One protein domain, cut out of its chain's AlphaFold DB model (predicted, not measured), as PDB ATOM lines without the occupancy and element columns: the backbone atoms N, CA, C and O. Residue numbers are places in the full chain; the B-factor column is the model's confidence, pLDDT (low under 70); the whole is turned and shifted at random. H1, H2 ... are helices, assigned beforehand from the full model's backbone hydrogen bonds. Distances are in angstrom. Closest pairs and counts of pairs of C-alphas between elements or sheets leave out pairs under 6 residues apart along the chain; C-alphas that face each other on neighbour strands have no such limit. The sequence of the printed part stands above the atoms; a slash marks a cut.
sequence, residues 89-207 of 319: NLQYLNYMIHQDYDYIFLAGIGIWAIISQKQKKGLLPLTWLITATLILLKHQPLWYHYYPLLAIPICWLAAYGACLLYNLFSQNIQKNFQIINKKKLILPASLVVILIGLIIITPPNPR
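This is residues 89 to 207 of the 319 residues of a protein of Fischerella thermalis CCMEE 5201 (UniProt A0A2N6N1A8). What is the shape? H4 is a long spine crossed by H2, with H3 and H5 folded back along it from opposite ends and H1 packed on the last residues of H3. What makes it? The printed part has 119 residues with five named helices, H1 to H5 in order along the chain, and no named strand; its class is all helix, and it is loose, with a radius of gyration of the C-alphas of 16.7 A and spans of 59 by 34 by 19 A.

Where does it begin? H1, residues 89 to 97, starts at C-alpha (-15.900, -35.507, 22.185); H2 is residues 101 to 116. What follows? H3, residues 120 to 138, measures 28.2 A, H4, 148 to 174, 37.9 A, and H5, 182 to 201, 28.1 A, ending at C-alpha (3.787, -34.411, 8.570).

How do H2 and H4 meet? They touch at a steep tilt of 66 degrees, closest C-alphas Gly 110 and Gly 161, 3.5 A. Which helices form hairpins? H3 and H4, and H4 and H5. Are backbones complete? H1 and H2 have every O i to N i+4 pair within hydrogen-bond range; H3 has 13 of 15, H4 21 of 23, H5 14 of 16.

Any cut? The printed part has no cut. Where is confidence low? Residues 173 to 180 and 205 to 207 are under 70.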
ATOM      1  N   ASN A  89     -17.112 -35.822  21.421       86.94
ATOM      2  CA  ASN A  89     -15.900 -35.507  22.185       86.94
ATOM      3  C   ASN A  89     -14.657 -36.257  21.684       86.94
ATOM      4  O   ASN A  89     -13.563 -35.700  21.703       86.94
ATOM      5  N   LEU A  90     -14.804 -37.494  21.201       87.19
ATOM      6  CA  LEU A  90     -13.680 -38.278  20.685       87.19
ATOM      7  C   LEU A  90     -13.116 -37.667  19.399       87.19
ATOM      8  O   LEU A  90     -11.900 -37.538  19.264       87.19
ATOM      9  N   GLN A  91     -13.984 -37.239  18.478       86.06
ATOM     10  CA  GLN A  91     -13.557 -36.571  17.246       86.06
ATOM     11  C   GLN A  91     -12.866 -35.237  17.544       86.06
ATOM     12  O   GLN A  91     -11.836 -34.932  16.945       86.06
ATOM     13  N   TYR A  92     -13.390 -34.464  18.497       85.19
ATOM     14  CA  TYR A  92     -12.795 -33.178  18.851       85.19
ATOM     15  C   TYR A  92     -11.476 -33.322  19.618       85.19
ATOM     16  O   TYR A  92     -10.531 -32.587  19.343       85.19
ATOM     17  N   LEU A  93     -11.357 -34.304  20.516       87.81
ATOM     18  CA  LEU A  93     -10.071 -34.642  21.133       87.81
ATOM     19  C   LEU A  93      -9.046 -35.055  20.079       87.81
ATOM     20  O   LEU A  93      -7.920 -34.568  20.118       87.81
ATOM     21  N   ASN A  94      -9.437 -35.885  19.107       87.75
ATOM     22  CA  ASN A  94      -8.561 -36.249  17.997       87.75
ATOM     23  C   ASN A  94      -8.109 -35.010  17.206       87.75
ATOM     24  O   ASN A  94      -6.930 -34.875  16.906       87.75
ATOM     25  N   TYR A  95      -9.018 -34.068  16.941       84.94
ATOM     26  CA  TYR A  95      -8.685 -32.788  16.311       84.94
ATOM     27  C   TYR A  95      -7.686 -31.956  17.136       84.94
ATOM     28  O   TYR A  95      -6.732 -31.419  16.576       84.94
ATOM     29  N   MET A  96      -7.866 -31.866  18.459       85.31
ATOM     30  CA  MET A  96      -6.953 -31.132  19.349       85.31
ATOM     31  C   MET A  96      -5.548 -31.742  19.363       85.31
ATOM     32  O   MET A  96      -4.562 -31.014  19.406       85.31
ATOM     33  N   ILE A  97      -5.480 -33.070  19.320       87.69
ATOM     34  CA  ILE A  97      -4.261 -33.874  19.415       87.69
ATOM     35  C   ILE A  97      -3.526 -33.977  18.061       87.69
ATOM     36  O   ILE A  97      -2.315 -34.183  18.031       87.69
ATOM     37  N   HIS A  98      -4.224 -33.773  16.938       84.50
ATOM     38  CA  HIS A  98      -3.681 -33.841  15.569       84.50
ATOM     39  C   HIS A  98      -2.475 -32.914  15.318       84.50
ATOM     40  O   HIS A  98      -1.762 -33.072  14.333       84.50
ATOM     41  N   GLN A  99      -2.268 -31.923  16.187       81.88
ATOM     42  CA  GLN A  99      -1.194 -30.936  16.080       81.88
ATOM     43  C   GLN A  99       0.123 -31.381  16.730       81.88
ATOM     44  O   GLN A  99       1.103 -30.662  16.588       81.88
ATOM     45  N   ASP A 100       0.156 -32.525  17.423       89.75
ATOM     46  CA  ASP A 100       1.291 -32.936  18.265       89.75
ATOM     47  C   ASP A 100       1.624 -34.436  18.117       89.75
ATOM     48  O   ASP A 100       1.917 -35.136  19.093       89.75
ATOM     49  N   TYR A 101       1.535 -34.982  16.896       91.00
ATOM     50  CA  TYR A 101       1.766 -36.414  16.651       91.00
ATOM     51  C   TYR A 101       3.163 -36.894  17.042       91.00
ATOM     52  O   TYR A 101       3.318 -37.998  17.568       91.00
ATOM     53  N   ASP A 102       4.166 -36.058  16.817       92.69
ATOM     54  CA  ASP A 102       5.543 -36.250  17.253       92.69
ATOM     55  C   ASP A 102       5.648 -36.402  18.782       92.69
ATOM     56  O   ASP A 102       6.255 -37.362  19.276       92.69
ATOM     57  N   TYR A 103       4.985 -35.531  19.547       94.56
ATOM     58  CA  TYR A 103       4.965 -35.610  21.007       94.56
ATOM     59  C   TYR A 103       4.202 -36.830  21.523       94.56
ATOM     60  O   TYR A 103       4.654 -37.467  22.476       94.56
ATOM     61  N   ILE A 104       3.075 -37.199  20.911       95.06
ATOM     62  CA  ILE A 104       2.317 -38.403  21.297       95.06
ATOM     63  C   ILE A 104       3.139 -39.657  21.035       95.06
ATOM     64  O   ILE A 104       3.164 -40.567  21.864       95.06
ATOM     65  N   PHE A 105       3.819 -39.713  19.891       95.81
ATOM     66  CA  PHE A 105       4.682 -40.832  19.548       95.81
ATOM     67  C   PHE A 105       5.809 -40.985  20.573       95.81
ATOM     68  O   PHE A 105       5.994 -42.069  21.137       95.81
ATOM     69  N   LEU A 106       6.500 -39.889  20.908       96.56
ATOM     70  CA  LEU A 106       7.499 -39.881  21.978       96.56
ATOM     71  C   LEU A 106       6.899 -40.248  23.339       96.56
ATOM     72  O   LEU A 106       7.532 -40.976  24.104       96.56
ATOM     73  N   ALA A 107       5.685 -39.793  23.648       97.25
ATOM     74  CA  ALA A 107       4.985 -40.160  24.871       97.25
ATOM     75  C   ALA A 107       4.701 -41.667  24.925       97.25
ATOM     76  O   ALA A 107       4.913 -42.278  25.970       97.25
ATOM     77  N   GLY A 108       4.320 -42.292  23.807       96.75
ATOM     78  CA  GLY A 108       4.167 -43.744  23.690       96.75
ATOM     79  C   GLY A 108       5.466 -44.498  23.995       96.75
ATOM     80  O   GLY A 108       5.469 -45.438  24.794       96.75
ATOM     81  N   ILE A 109       6.595 -44.032  23.447       95.88
ATOM     82  CA  ILE A 109       7.930 -44.563  23.774       95.88
ATOM     83  C   ILE A 109       8.250 -44.349  25.262       95.88
ATOM     84  O   ILE A 109       8.798 -45.234  25.918       95.88
ATOM     85  N   GLY A 110       7.878 -43.202  25.828       96.19
ATOM     86  CA  GLY A 110       8.049 -42.901  27.247       96.19
ATOM     87  C   GLY A 110       7.249 -43.820  28.164       96.19
ATOM     88  O   GLY A 110       7.785 -44.317  29.154       96.19
ATOM     89  N   ILE A 111       5.996 -44.120  27.816       96.19
ATOM     90  CA  ILE A 111       5.170 -45.106  28.526       96.19
ATOM     91  C   ILE A 111       5.852 -46.477  28.482       96.19
ATOM     92  O   ILE A 111       5.984 -47.133  29.519       96.19
ATOM     93  N   TRP A 112       6.362 -46.883  27.316       94.44
ATOM     94  CA  TRP A 112       7.132 -48.119  27.190       94.44
ATOM     95  C   TRP A 112       8.388 -48.113  28.075       94.44
ATOM     96  O   TRP A 112       8.652 -49.101  28.765       94.44
ATOM     97  N   ALA A 113       9.124 -46.999  28.141       92.38
ATOM     98  CA  ALA A 113      10.281 -46.835  29.024       92.38
ATOM     99  C   ALA A 113       9.903 -47.007  30.505       92.38
ATOM    100  O   ALA A 113      10.568 -47.730  31.246       92.38
ATOM    101  N   ILE A 114       8.805 -46.382  30.934       92.44
ATOM    102  CA  ILE A 114       8.319 -46.431  32.318       92.44
ATOM    103  C   ILE A 114       7.939 -47.858  32.718       92.44
ATOM    104  O   ILE A 114       8.322 -48.309  33.802       92.44
ATOM    105  N   ILE A 115       7.219 -48.572  31.846       91.31
ATOM    106  CA  ILE A 115       6.772 -49.948  32.090       91.31
ATOM    107  C   ILE A 115       7.968 -50.908  32.085       91.31
ATOM    108  O   ILE A 115       8.145 -51.670  33.036       91.31
ATOM    109  N   SER A 116       8.818 -50.845  31.056       87.19
ATOM    110  CA  SER A 116       9.969 -51.748  30.896       87.19
ATOM    111  C   SER A 116      11.006 -51.590  32.011       87.19
ATOM    112  O   SER A 116      11.513 -52.582  32.530       87.19
ATOM    113  N   GLN A 117      11.275 -50.356  32.440       85.25
ATOM    114  CA  GLN A 117      12.257 -50.056  33.486       85.25
ATOM    115  C   GLN A 117      11.639 -49.976  34.894       85.25
ATOM    116  O   GLN A 117      12.335 -49.657  35.858       85.25
ATOM    117  N   LYS A 118      10.329 -50.239  35.030       83.50
ATOM    118  CA  LYS A 118       9.561 -50.156  36.289       83.50
ATOM    119  C   LYS A 118       9.765 -48.822  37.034       83.50
ATOM    120  O   LYS A 118       9.805 -48.774  38.270       83.50
ATOM    121  N   GLN A 119       9.890 -47.718  36.295       80.50
ATOM    122  CA  GLN A 119      10.168 -46.401  36.868       80.50
ATOM    123  C   GLN A 119       8.924 -45.799  37.530       80.50
ATOM    124  O   GLN A 119       8.113 -45.127  36.899       80.50
ATOM    125  N   LYS A 120       8.813 -45.940  38.854       80.06
ATOM    126  CA  LYS A 120       7.675 -45.400  39.625       80.06
ATOM    127  C   LYS A 120       7.471 -43.884  39.480       80.06
ATOM    128  O   LYS A 120       6.359 -43.413  39.680       80.06
ATOM    129  N   LYS A 121       8.520 -43.118  39.145       81.31
ATOM    130  CA  LYS A 121       8.431 -41.658  38.946       81.31
ATOM    131  C   LYS A 121       7.582 -41.277  37.723       81.31
ATOM    132  O   LYS A 121       6.927 -40.245  37.761       81.31
ATOM    133  N   GLY A 122       7.530 -42.131  36.699       83.62
ATOM    134  CA  GLY A 122       6.728 -41.899  35.496       83.62
ATOM    135  C   GLY A 122       5.238 -42.218  35.647       83.62
ATOM    136  O   GLY A 122       4.459 -41.941  34.742       83.62
ATOM    137  N   LEU A 123       4.812 -42.765  36.791       87.56
ATOM    138  CA  LEU A 123       3.398 -43.069  37.025       87.56
ATOM    139  C   LEU A 123       2.537 -41.808  37.103       87.56
ATOM    140  O   LEU A 123       1.393 -41.857  36.680       87.56
ATOM    141  N   LEU A 124       3.077 -40.691  37.602       90.44
ATOM    142  CA  LEU A 124       2.329 -39.441  37.745       90.44
ATOM    143  C   LEU A 124       1.856 -38.855  36.402       90.44
ATOM    144  O   LEU A 124       0.657 -38.618  36.267       90.44
ATOM    145  N   PRO A 125       2.725 -38.611  35.400       94.12
ATOM    146  CA  PRO A 125       2.251 -38.105  34.114       94.12
ATOM    147  C   PRO A 125       1.358 -39.119  33.382       94.12
ATOM    148  O   PRO A 125       0.437 -38.713  32.682       94.12
ATOM    149  N   LEU A 126       1.550 -40.426  33.595       93.38
ATOM    150  CA  LEU A 126       0.662 -41.453  33.044       93.38
ATOM    151  C   LEU A 126      -0.741 -41.404  33.670       93.38
ATOM    152  O   LEU A 126      -1.737 -41.383  32.950       93.38
ATOM    153  N   THR A 127      -0.843 -41.360  35.002       91.69
ATOM    154  CA  THR A 127      -2.138 -41.269  35.692       91.69
ATOM    155  C   THR A 127      -2.822 -39.942  35.393       91.69
ATOM    156  O   THR A 127      -4.039 -39.919  35.220       91.69
ATOM    157  N   TRP A 128      -2.061 -38.852  35.262       94.75
ATOM    158  CA  TRP A 128      -2.573 -37.569  34.783       94.75
ATOM    159  C   TRP A 128      -3.180 -37.726  33.392       94.75
ATOM    160  O   TRP A 128      -4.366 -37.452  33.226       94.75
ATOM    161  N   LEU A 129      -2.425 -38.233  32.415       95.31
ATOM    162  CA  LEU A 129      -2.918 -38.373  31.046       95.31
ATOM    163  C   LEU A 129      -4.212 -39.196  30.986       95.31
ATOM    164  O   LEU A 129      -5.178 -38.776  30.351       95.31
ATOM    165  N   ILE A 130      -4.259 -40.328  31.696       93.44
ATOM    166  CA  ILE A 130      -5.436 -41.205  31.739       93.44
ATOM    167  C   ILE A 130      -6.631 -40.480  32.368       93.44
ATOM    168  O   ILE A 130      -7.710 -40.448  31.780       93.44
ATOM    169  N   THR A 131      -6.450 -39.876  33.546       93.12
ATOM    170  CA  THR A 131      -7.543 -39.192  34.259       93.12
ATOM    171  C   THR A 131      -8.081 -38.004  33.469       93.12
ATOM    172  O   THR A 131      -9.294 -37.895  33.298       93.12
ATOM    173  N   ALA A 132      -7.206 -37.163  32.914       93.69
ATOM    174  CA  ALA A 132      -7.601 -36.041  32.070       93.69
ATOM    175  C   ALA A 132      -8.352 -36.510  30.815       93.69
ATOM    176  O   ALA A 132      -9.408 -35.967  30.503       93.69
ATOM    177  N   THR A 133      -7.869 -37.556  30.136       93.44
ATOM    178  CA  THR A 133      -8.537 -38.106  28.944       93.44
ATOM    179  C   THR A 133      -9.936 -38.624  29.277       93.44
ATOM    180  O   THR A 133     -10.893 -38.291  28.582       93.44
ATOM    181  N   LEU A 134     -10.089 -39.386  30.367       93.25
ATOM    182  CA  LEU A 134     -11.392 -39.912  30.792       93.25
ATOM    183  C   LEU A 134     -12.381 -38.797  31.148       93.25
ATOM    184  O   LEU A 134     -13.546 -38.866  30.756       93.25
ATOM    185  N   ILE A 135     -11.916 -37.763  31.854       92.00
ATOM    186  CA  ILE A 135     -12.742 -36.604  32.198       92.00
ATOM    187  C   ILE A 135     -13.173 -35.871  30.925       92.00
ATOM    188  O   ILE A 135     -14.362 -35.630  30.743       92.00
ATOM    189  N   LEU A 136     -12.245 -35.560  30.016       91.00
ATOM    190  CA  LEU A 136     -12.549 -34.804  28.797       91.00
ATOM    191  C   LEU A 136     -13.431 -35.577  27.809       91.00
ATOM    192  O   LEU A 136     -14.232 -34.964  27.112       91.00
ATOM    193  N   LEU A 137     -13.355 -36.912  27.781       91.06
ATOM    194  CA  LEU A 137     -14.271 -37.738  26.986       91.06
ATOM    195  C   LEU A 137     -15.726 -37.613  27.455       91.06
ATOM    196  O   LEU A 137     -16.638 -37.743  26.641       91.06
ATOM    197  N   LYS A 138     -15.954 -37.358  28.748       88.94
ATOM    198  CA  LYS A 138     -17.293 -37.250  29.350       88.94
ATOM    199  C   LYS A 138     -17.741 -35.815  29.619       88.94
ATOM    200  O   LYS A 138     -18.929 -35.587  29.808       88.94
ATOM    201  N   HIS A 139     -16.820 -34.860  29.649       85.50
ATOM    202  CA  HIS A 139     -17.127 -33.469  29.936       85.50
ATOM    203  C   HIS A 139     -17.670 -32.753  28.696       85.50
ATOM    204  O   HIS A 139     -17.096 -32.831  27.612       85.50
ATOM    205  N   GLN A 140     -18.765 -32.024  28.879       78.81
ATOM    206  CA  GLN A 140     -19.347 -31.137  27.882       78.81
ATOM    207  C   GLN A 140     -19.626 -29.783  28.544       78.81
ATOM    208  O   GLN A 140     -20.064 -29.763  29.699       78.81
ATOM    209  N   PRO A 141     -19.395 -28.657  27.849       79.38
ATOM    210  CA  PRO A 141     -18.744 -28.512  26.538       79.38
ATOM    211  C   PRO A 141     -17.215 -28.733  26.568       79.38
ATOM    212  O   PRO A 141     -16.536 -28.323  27.510       79.38
ATOM    213  N   LEU A 142     -16.653 -29.327  25.509       81.94
ATOM    214  CA  LEU A 142     -15.205 -29.509  25.344       81.94
ATOM    215  C   LEU A 142     -14.592 -28.327  24.575       81.94
ATOM    216  O   LEU A 142     -14.982 -28.045  23.445       81.94
ATOM    217  N   TRP A 143     -13.605 -27.650  25.168       80.25
ATOM    218  CA  TRP A 143     -12.957 -26.486  24.557       80.25
ATOM    219  C   TRP A 143     -11.475 -26.724  24.268       80.25
ATOM    220  O   TRP A 143     -10.772 -27.361  25.052       80.25
ATOM    221  N   TYR A 144     -10.956 -26.101  23.204       80.44
ATOM    222  CA  TYR A 144      -9.537 -26.201  22.830       80.44
ATOM    223  C   TYR A 144      -8.569 -25.791  23.956       80.44
ATOM    224  O   TYR A 144      -7.466 -26.318  24.063       80.44
ATOM    225  N   HIS A 145      -8.970 -24.862  24.829       82.69
ATOM    226  CA  HIS A 145      -8.134 -24.390  25.934       82.69
ATOM    227  C   HIS A 145      -8.045 -25.384  27.103       82.69
ATOM    228  O   HIS A 145      -7.313 -25.121  28.053       82.69
ATOM    229  N   TYR A 146      -8.748 -26.520  27.041       89.19
ATOM    230  CA  TYR A 146      -8.549 -27.647  27.958       89.19
ATOM    231  C   TYR A 146      -7.375 -28.535  27.538       89.19
ATOM    232  O   TYR A 146      -6.893 -29.321  28.352       89.19
ATOM    233  N   TYR A 147      -6.861 -28.372  26.312       90.75
ATOM    234  CA  TYR A 147      -5.730 -29.142  25.795       90.75
ATOM    235  C   TYR A 147      -4.495 -29.183  26.707       90.75
ATOM    236  O   TYR A 147      -3.883 -30.246  26.792       90.75
ATOM    237  N   PRO A 148      -4.135 -28.120  27.458       91.69
ATOM    238  CA  PRO A 148      -3.020 -28.182  28.402       91.69
ATOM    239  C   PRO A 148      -3.124 -29.314  29.437       91.69
ATOM    240  O   PRO A 148      -2.094 -29.801  29.894       91.69
ATOM    241  N   LEU A 149      -4.336 -29.782  29.775       92.56
ATOM    242  CA  LEU A 149      -4.522 -30.950  30.647       92.56
ATOM    243  C   LEU A 149      -3.956 -32.245  30.051       92.56
ATOM    244  O   LEU A 149      -3.625 -33.149  30.812       92.56
ATOM    245  N   LEU A 150      -3.857 -32.329  28.722       94.50
ATOM    246  CA  LEU A 150      -3.257 -33.439  27.985       94.50
ATOM    247  C   LEU A 150      -1.817 -33.115  27.574       94.50
ATOM    248  O   LEU A 150      -0.931 -33.938  27.775       94.50
ATOM    249  N   ALA A 151      -1.560 -31.909  27.065       94.62
ATOM    250  CA  ALA A 151      -0.247 -31.523  26.553       94.62
ATOM    251  C   ALA A 151       0.856 -31.648  27.617       94.62
ATOM    252  O   ALA A 151       1.906 -32.218  27.346       94.62
ATOM    253  N   ILE A 152       0.608 -31.191  28.852       94.69
ATOM    254  CA  ILE A 152       1.603 -31.251  29.936       94.69
ATOM    255  C   ILE A 152       2.049 -32.697  30.225       94.69
ATOM    256  O   ILE A 152       3.254 -32.968  30.161       94.69
ATOM    257  N   PRO A 153       1.144 -33.652  30.531       95.69
ATOM    258  CA  PRO A 153       1.567 -35.030  30.745       95.69
ATOM    259  C   PRO A 153       2.109 -35.704  29.476       95.69
ATOM    260  O   PRO A 153       3.024 -36.517  29.604       95.69
ATOM    261  N   ILE A 154       1.632 -35.352  28.272       96.62
ATOM    262  CA  ILE A 154       2.210 -35.839  27.006       96.62
ATOM    263  C   ILE A 154       3.679 -35.415  26.896       96.62
ATOM    264  O   ILE A 154       4.535 -36.277  26.728       96.62
ATOM    265  N   CYS A 155       4.004 -34.129  27.064       96.56
ATOM    266  CA  CYS A 155       5.384 -33.634  27.001       96.56
ATOM    267  C   CYS A 155       6.277 -34.283  28.068       96.56
ATOM    268  O   CYS A 155       7.435 -34.615  27.808       96.56
ATOM    269  N   TRP A 156       5.742 -34.508  29.270       96.56
ATOM    270  CA  TRP A 156       6.486 -35.178  30.332       96.56
ATOM    271  C   TRP A 156       6.803 -36.638  29.970       96.56
ATOM    272  O   TRP A 156       7.945 -37.079  30.105       96.56
ATOM    273  N   LEU A 157       5.827 -37.389  29.455       96.94
ATOM    274  CA  LEU A 157       6.056 -38.746  28.950       96.94
ATOM    275  C   LEU A 157       7.010 -38.739  27.750       96.94
ATOM    276  O   LEU A 157       7.907 -39.577  27.682       96.94
ATOM    277  N   ALA A 158       6.889 -37.765  26.852       96.88
ATOM    278  CA  ALA A 158       7.781 -37.605  25.711       96.88
ATOM    279  C   ALA A 158       9.242 -37.426  26.143       96.88
ATOM    280  O   ALA A 158      10.128 -38.031  25.543       96.88
ATOM    281  N   ALA A 159       9.507 -36.700  27.235       95.75
ATOM    282  CA  ALA A 159      10.852 -36.573  27.796       95.75
ATOM    283  C   ALA A 159      11.429 -37.922  28.270       95.75
ATOM    284  O   ALA A 159      12.609 -38.204  28.047       95.75
ATOM    285  N   TYR A 160      10.605 -38.795  28.865       95.38
ATOM    286  CA  TYR A 160      11.023 -40.171  29.173       95.38
ATOM    287  C   TYR A 160      11.353 -40.960  27.901       95.38
ATOM    288  O   TYR A 160      12.345 -41.691  27.879       95.38
ATOM    289  N   GLY A 161      10.557 -40.793  26.841       94.75
ATOM    290  CA  GLY A 161      10.794 -41.432  25.546       94.75
ATOM    291  C   GLY A 161      12.093 -40.965  24.891       94.75
ATOM    292  O   GLY A 161      12.912 -41.787  24.481       94.75
ATOM    293  N   ALA A 162      12.335 -39.655  24.879       94.38
ATOM    294  CA  ALA A 162      13.570 -39.060  24.381       94.38
ATOM    295  C   ALA A 162      14.798 -39.549  25.168       94.38
ATOM    296  O   ALA A 162      15.808 -39.918  24.573       94.38
ATOM    297  N   CYS A 163      14.699 -39.633  26.499       93.00
ATOM    298  CA  CYS A 163      15.763 -40.175  27.346       93.00
ATOM    299  C   CYS A 163      16.044 -41.657  27.045       93.00
ATOM    300  O   CYS A 163      17.205 -42.065  26.968       93.00
ATOM    301  N   LEU A 164      15.004 -42.473  26.819       91.88
ATOM    302  CA  LEU A 164      15.175 -43.865  26.395       91.88
ATOM    303  C   LEU A 164      15.920 -43.946  25.058       91.88
ATOM    304  O   LEU A 164      16.895 -44.688  24.962       91.88
ATOM    305  N   LEU A 165      15.497 -43.174  24.051       91.38
ATOM    306  CA  LEU A 165      16.152 -43.144  22.740       91.38
ATOM    307  C   LEU A 165      17.618 -42.716  22.859       91.38
ATOM    308  O   LEU A 165      18.495 -43.404  22.339       91.38
ATOM    309  N   TYR A 166      17.898 -41.647  23.607       90.62
ATOM    310  CA  TYR A 166      19.262 -41.185  23.858       90.62
ATOM    311  C   TYR A 166      20.124 -42.276  24.499       90.62
ATOM    312  O   TYR A 166      21.225 -42.547  24.025       90.62
ATOM    313  N   ASN A 167      19.615 -42.957  25.528       88.50
ATOM    314  CA  ASN A 167      20.345 -44.036  26.190       88.50
ATOM    315  C   ASN A 167      20.606 -45.217  25.246       88.50
ATOM    316  O   ASN A 167      21.710 -45.759  25.249       88.50
ATOM    317  N   LEU A 168      19.632 -45.592  24.409       86.25
ATOM    318  CA  LEU A 168      19.799 -46.651  23.408       86.25
ATOM    319  C   LEU A 168      20.861 -46.294  22.356       86.25
ATOM    320  O   LEU A 168      21.606 -47.174  21.930       86.25
ATOM    321  N   PHE A 169      20.973 -45.027  21.954       84.25
ATOM    322  CA  PHE A 169      22.040 -44.575  21.058       84.25
ATOM    323  C   PHE A 169      23.395 -44.486  21.772       84.25
ATOM    324  O   PHE A 169      24.367 -45.103  21.338       84.25
ATOM    325  N   SER A 170      23.460 -43.769  22.894       82.38
ATOM    326  CA  SER A 170      24.699 -43.472  23.621       82.38
ATOM    327  C   SER A 170      25.384 -44.734  24.156       82.38
ATOM    328  O   SER A 170      26.579 -44.931  23.929       82.38
ATOM    329  N   GLN A 171      24.634 -45.659  24.770       76.00
ATOM    330  CA  GLN A 171      25.198 -46.903  25.312       76.00
ATOM    331  C   GLN A 171      25.749 -47.833  24.225       76.00
ATOM    332  O   GLN A 171      26.676 -48.599  24.491       76.00
ATOM    333  N   ASN A 172      25.196 -47.777  23.011       70.06
ATOM    334  CA  ASN A 172      25.671 -48.572  21.879       70.06
ATOM    335  C   ASN A 172      26.903 -47.952  21.195       70.06
ATOM    336  O   ASN A 172      27.681 -48.691  20.600       70.06
ATOM    337  N   ILE A 173      27.098 -46.634  21.306       67.69
ATOM    338  CA  ILE A 173      28.259 -45.917  20.753       67.69
ATOM    339  C   ILE A 173      29.453 -45.972  21.721       67.69
ATOM    340  O   ILE A 173      30.569 -46.268  21.304       67.69
ATOM    341  N   GLN A 174      29.237 -45.754  23.025       64.44
ATOM    342  CA  GLN A 174      30.321 -45.696  24.018       64.44
ATOM    343  C   GLN A 174      30.950 -47.056  24.353       64.44
ATOM    344  O   GLN A 174      32.105 -47.100  24.764       64.44
ATOM    345  N   LYS A 175      30.223 -48.174  24.206       58.09
ATOM    346  CA  LYS A 175      30.711 -49.486  24.672       58.09
ATOM    347  C   LYS A 175      31.720 -50.183  23.760       58.09
ATOM    348  O   LYS A 175      32.298 -51.154  24.223       58.09
ATOM    349  N   ASN A 176      31.913 -49.746  22.513       50.03
ATOM    350  CA  ASN A 176      32.974 -50.243  21.627       50.03
ATOM    351  C   ASN A 176      32.981 -49.451  20.310       50.03
ATOM    352  O   ASN A 176      32.241 -49.788  19.385       50.03
ATOM    353  N   PHE A 177      33.873 -48.467  20.172       56.25
ATOM    354  CA  PHE A 177      34.104 -47.793  18.884       56.25
ATOM    355  C   PHE A 177      34.564 -48.758  17.769       56.25
ATOM    356  O   PHE A 177      34.479 -48.414  16.596       56.25
ATOM    357  N   GLN A 178      35.012 -49.975  18.110       57.00
ATOM    358  CA  GLN A 178      35.556 -50.938  17.146       57.00
ATOM    359  C   GLN A 178      34.550 -51.983  16.624       57.00
ATOM    360  O   GLN A 178      34.789 -52.550  15.562       57.00
ATOM    361  N   ILE A 179      33.418 -52.245  17.299       61.56
ATOM    362  CA  ILE A 179      32.417 -53.229  16.829       61.56
ATOM    363  C   ILE A 179      31.006 -52.740  17.167       61.56
ATOM    364  O   ILE A 179      30.371 -53.168  18.134       61.56
ATOM    365  N   ILE A 180      30.494 -51.834  16.337       67.44
ATOM    366  CA  ILE A 180      29.096 -51.415  16.394       67.44
ATOM    367  C   ILE A 180      28.222 -52.590  15.936       67.44
ATOM    368  O   ILE A 180      28.219 -52.971  14.762       67.44
ATOM    369  N   ASN A 181      27.440 -53.168  16.850       72.44
ATOM    370  CA  ASN A 181      26.467 -54.192  16.481       72.44
ATOM    371  C   ASN A 181      25.291 -53.539  15.739       72.44
ATOM    372  O   ASN A 181      24.340 -53.067  16.364       72.44
ATOM    373  N   LYS A 182      25.349 -53.549  14.399       75.12
ATOM    374  CA  LYS A 182      24.334 -52.951  13.515       75.12
ATOM    375  C   LYS A 182      22.908 -53.363  13.896       75.12
ATOM    376  O   LYS A 182      22.025 -52.513  13.899       75.12
ATOM    377  N   LYS A 183      22.682 -54.614  14.329       78.31
ATOM    378  CA  LYS A 183      21.348 -55.109  14.726       78.31
ATOM    379  C   LYS A 183      20.751 -54.362  15.926       78.31
ATOM    380  O   LYS A 183      19.538 -54.204  15.988       78.31
ATOM    381  N   LYS A 184      21.581 -53.868  16.854       80.38
ATOM    382  CA  LYS A 184      21.125 -53.115  18.037       80.38
ATOM    383  C   LYS A 184      20.778 -51.654  17.734       80.38
ATOM    384  O   LYS A 184      20.071 -51.041  18.528       80.38
ATOM    385  N   LEU A 185      21.234 -51.116  16.599       83.31
ATOM    386  CA  LEU A 185      20.901 -49.758  16.156       83.31
ATOM    387  C   LEU A 185      19.680 -49.680  15.239       83.31
ATOM    388  O   LEU A 185      19.119 -48.598  15.114       83.31
ATOM    389  N   ILE A 186      19.233 -50.791  14.645       87.44
ATOM    390  CA  ILE A 186      18.082 -50.789  13.724       87.44
ATOM    391  C   ILE A 186      16.832 -50.218  14.402       87.44
ATOM    392  O   ILE A 186      16.183 -49.344  13.840       87.44
ATOM    393  N   LEU A 187      16.521 -50.676  15.619       87.75
ATOM    394  CA  LEU A 187      15.339 -50.228  16.360       87.75
ATOM    395  C   LEU A 187      15.391 -48.738  16.754       87.75
ATOM    396  O   LEU A 187      14.450 -48.017  16.438       87.75
ATOM    397  N   PRO A 188      16.436 -48.224  17.433       88.50
ATOM    398  CA  PRO A 188      16.468 -46.804  17.775       88.50
ATOM    399  C   PRO A 188      16.559 -45.910  16.525       88.50
ATOM    400  O   PRO A 188      15.949 -44.843  16.510       88.50
ATOM    401  N   ALA A 189      17.226 -46.353  15.450       88.69
ATOM    402  CA  ALA A 189      17.246 -45.628  14.179       88.69
ATOM    403  C   ALA A 189      15.866 -45.579  13.509       88.69
ATOM    404  O   ALA A 189      15.464 -44.511  13.055       88.69
ATOM    405  N   SER A 190      15.109 -46.684  13.489       92.06
ATOM    406  CA  SER A 190      13.761 -46.688  12.911       92.06
ATOM    407  C   SER A 190      12.803 -45.788  13.692       92.06
ATOM    408  O   SER A 190      12.050 -45.036  13.079       92.06
ATOM    409  N   LEU A 191      12.878 -45.781  15.028       92.94
ATOM    410  CA  LEU A 191      12.078 -44.880  15.865       92.94
ATOM    411  C   LEU A 191      12.405 -43.402  15.607       92.94
ATOM    412  O   LEU A 191      11.493 -42.581  15.555       92.94
ATOM    413  N   VAL A 192      13.681 -43.058  15.401       92.06
ATOM    414  CA  VAL A 192      14.088 -41.685  15.050       92.06
ATOM    415  C   VAL A 192      13.626 -41.300  13.645       92.06
ATOM    416  O   VAL A 192      13.140 -40.190  13.457       92.06
ATOM    417  N   VAL A 193      13.718 -42.201  12.666       93.88
ATOM    418  CA  VAL A 193      13.213 -41.952  11.303       93.88
ATOM    419  C   VAL A 193      11.704 -41.704  11.325       93.88
ATOM    420  O   VAL A 193      11.236 -40.756  10.699       93.88
ATOM    421  N   ILE A 194      10.949 -42.501  12.089       94.62
ATOM    422  CA  ILE A 194       9.508 -42.292  12.287       94.62
ATOM    423  C   ILE A 194       9.251 -40.931  12.939       94.62
ATOM    424  O   ILE A 194       8.403 -40.190  12.453       94.62
ATOM    425  N   LEU A 195      10.001 -40.569  13.986       93.75
ATOM    426  CA  LEU A 195       9.867 -39.269  14.645       93.75
ATOM    427  C   LEU A 195      10.093 -38.105  13.670       93.75
ATOM    428  O   LEU A 195       9.291 -37.179  13.641       93.75
ATOM    429  N   ILE A 196      11.143 -38.164  12.849       93.12
ATOM    430  CA  ILE A 196      11.422 -37.138  11.831       93.12
ATOM    431  C   ILE A 196      10.277 -37.069  10.816       93.12
ATOM    432  O   ILE A 196       9.812 -35.978  10.493       93.12
ATOM    433  N   GLY A 197       9.782 -38.219  10.350       93.81
ATOM    434  CA  GLY A 197       8.622 -38.277   9.460       93.81
ATOM    435  C   GLY A 197       7.378 -37.635  10.079       93.81
ATOM    436  O   GLY A 197       6.691 -36.865   9.412       93.81
ATOM    437  N   LEU A 198       7.122 -37.881  11.366       92.19
ATOM    438  CA  LEU A 198       6.020 -37.254  12.096       92.19
ATOM    439  C   LEU A 198       6.209 -35.744  12.236       92.19
ATOM    440  O   LEU A 198       5.249 -35.022  12.007       92.19
ATOM    441  N   ILE A 199       7.413 -35.249  12.534       90.19
ATOM    442  CA  ILE A 199       7.694 -33.802  12.598       90.19
ATOM    443  C   ILE A 199       7.392 -33.124  11.252       90.19
ATOM    444  O   ILE A 199       6.829 -32.036  11.230       90.19
ATOM    445  N   ILE A 200       7.723 -33.774  10.131       89.50
ATOM    446  CA  ILE A 200       7.466 -33.242   8.783       89.50
ATOM    447  C   ILE A 200       5.963 -33.229   8.455       89.50
ATOM    448  O   ILE A 200       5.481 -32.294   7.821       89.50
ATOM    449  N   ILE A 201       5.225 -34.269   8.859       88.38
ATOM    450  CA  ILE A 201       3.787 -34.411   8.570       88.38
ATOM    451  C   ILE A 201       2.928 -33.568   9.522       88.38
ATOM    452  O   ILE A 201       1.828 -33.155   9.153       88.38
ATOM    453  N   THR A 202       3.404 -33.324  10.745       83.69
ATOM    454  CA  THR A 202       2.657 -32.574  11.754       83.69
ATOM    455  C   THR A 202       2.490 -31.133  11.270       83.69
ATOM    456  O   THR A 202       3.483 -30.438  11.046       83.69
ATOM    457  N   PRO A 203       1.246 -30.666  11.058       75.62
ATOM    458  CA  PRO A 203       1.021 -29.355  10.479       75.62
ATOM    459  C   PRO A 203       1.557 -28.269  11.422       75.62
ATOM    460  O   PRO A 203       1.304 -28.336  12.629       75.62
ATOM    461  N   PRO A 204       2.244 -27.232  10.904       70.94
ATOM    462  CA  PRO A 204       2.617 -26.092  11.728       70.94
ATOM    463  C   PRO A 204       1.349 -25.469  12.321       70.94
ATOM    464  O   PRO A 204       0.288 -25.480  11.695       70.94
ATOM    465  N   ASN A 205       1.451 -24.921  13.532       63.31
ATOM    466  CA  ASN A 205       0.322 -24.324  14.243       63.31
ATOM    467  C   ASN A 205       0.325 -22.797  14.055       63.31
ATOM    468  O   ASN A 205       0.928 -22.096  14.871       63.31
ATOM    469  N   PRO A 206      -0.315 -22.227  13.014       56.88
ATOM    470  CA  PRO A 206      -0.392 -20.782  12.848       56.88
ATOM    471  C   PRO A 206      -1.449 -20.215  13.806       56.88
ATOM    472  O   PRO A 206      -2.543 -19.830  13.393       56.88
ATOM    473  N   ARG A 207      -1.174 -20.187  15.113       53.97
ATOM    474  CA  ARG A 207      -2.023 -19.460  16.070       53.97
ATOM    475  C   ARG A 207      -1.544 -18.018  16.137       53.97
ATOM    476  O   ARG A 207      -0.439 -17.752  16.588       53.97
TER     477      ARG A 207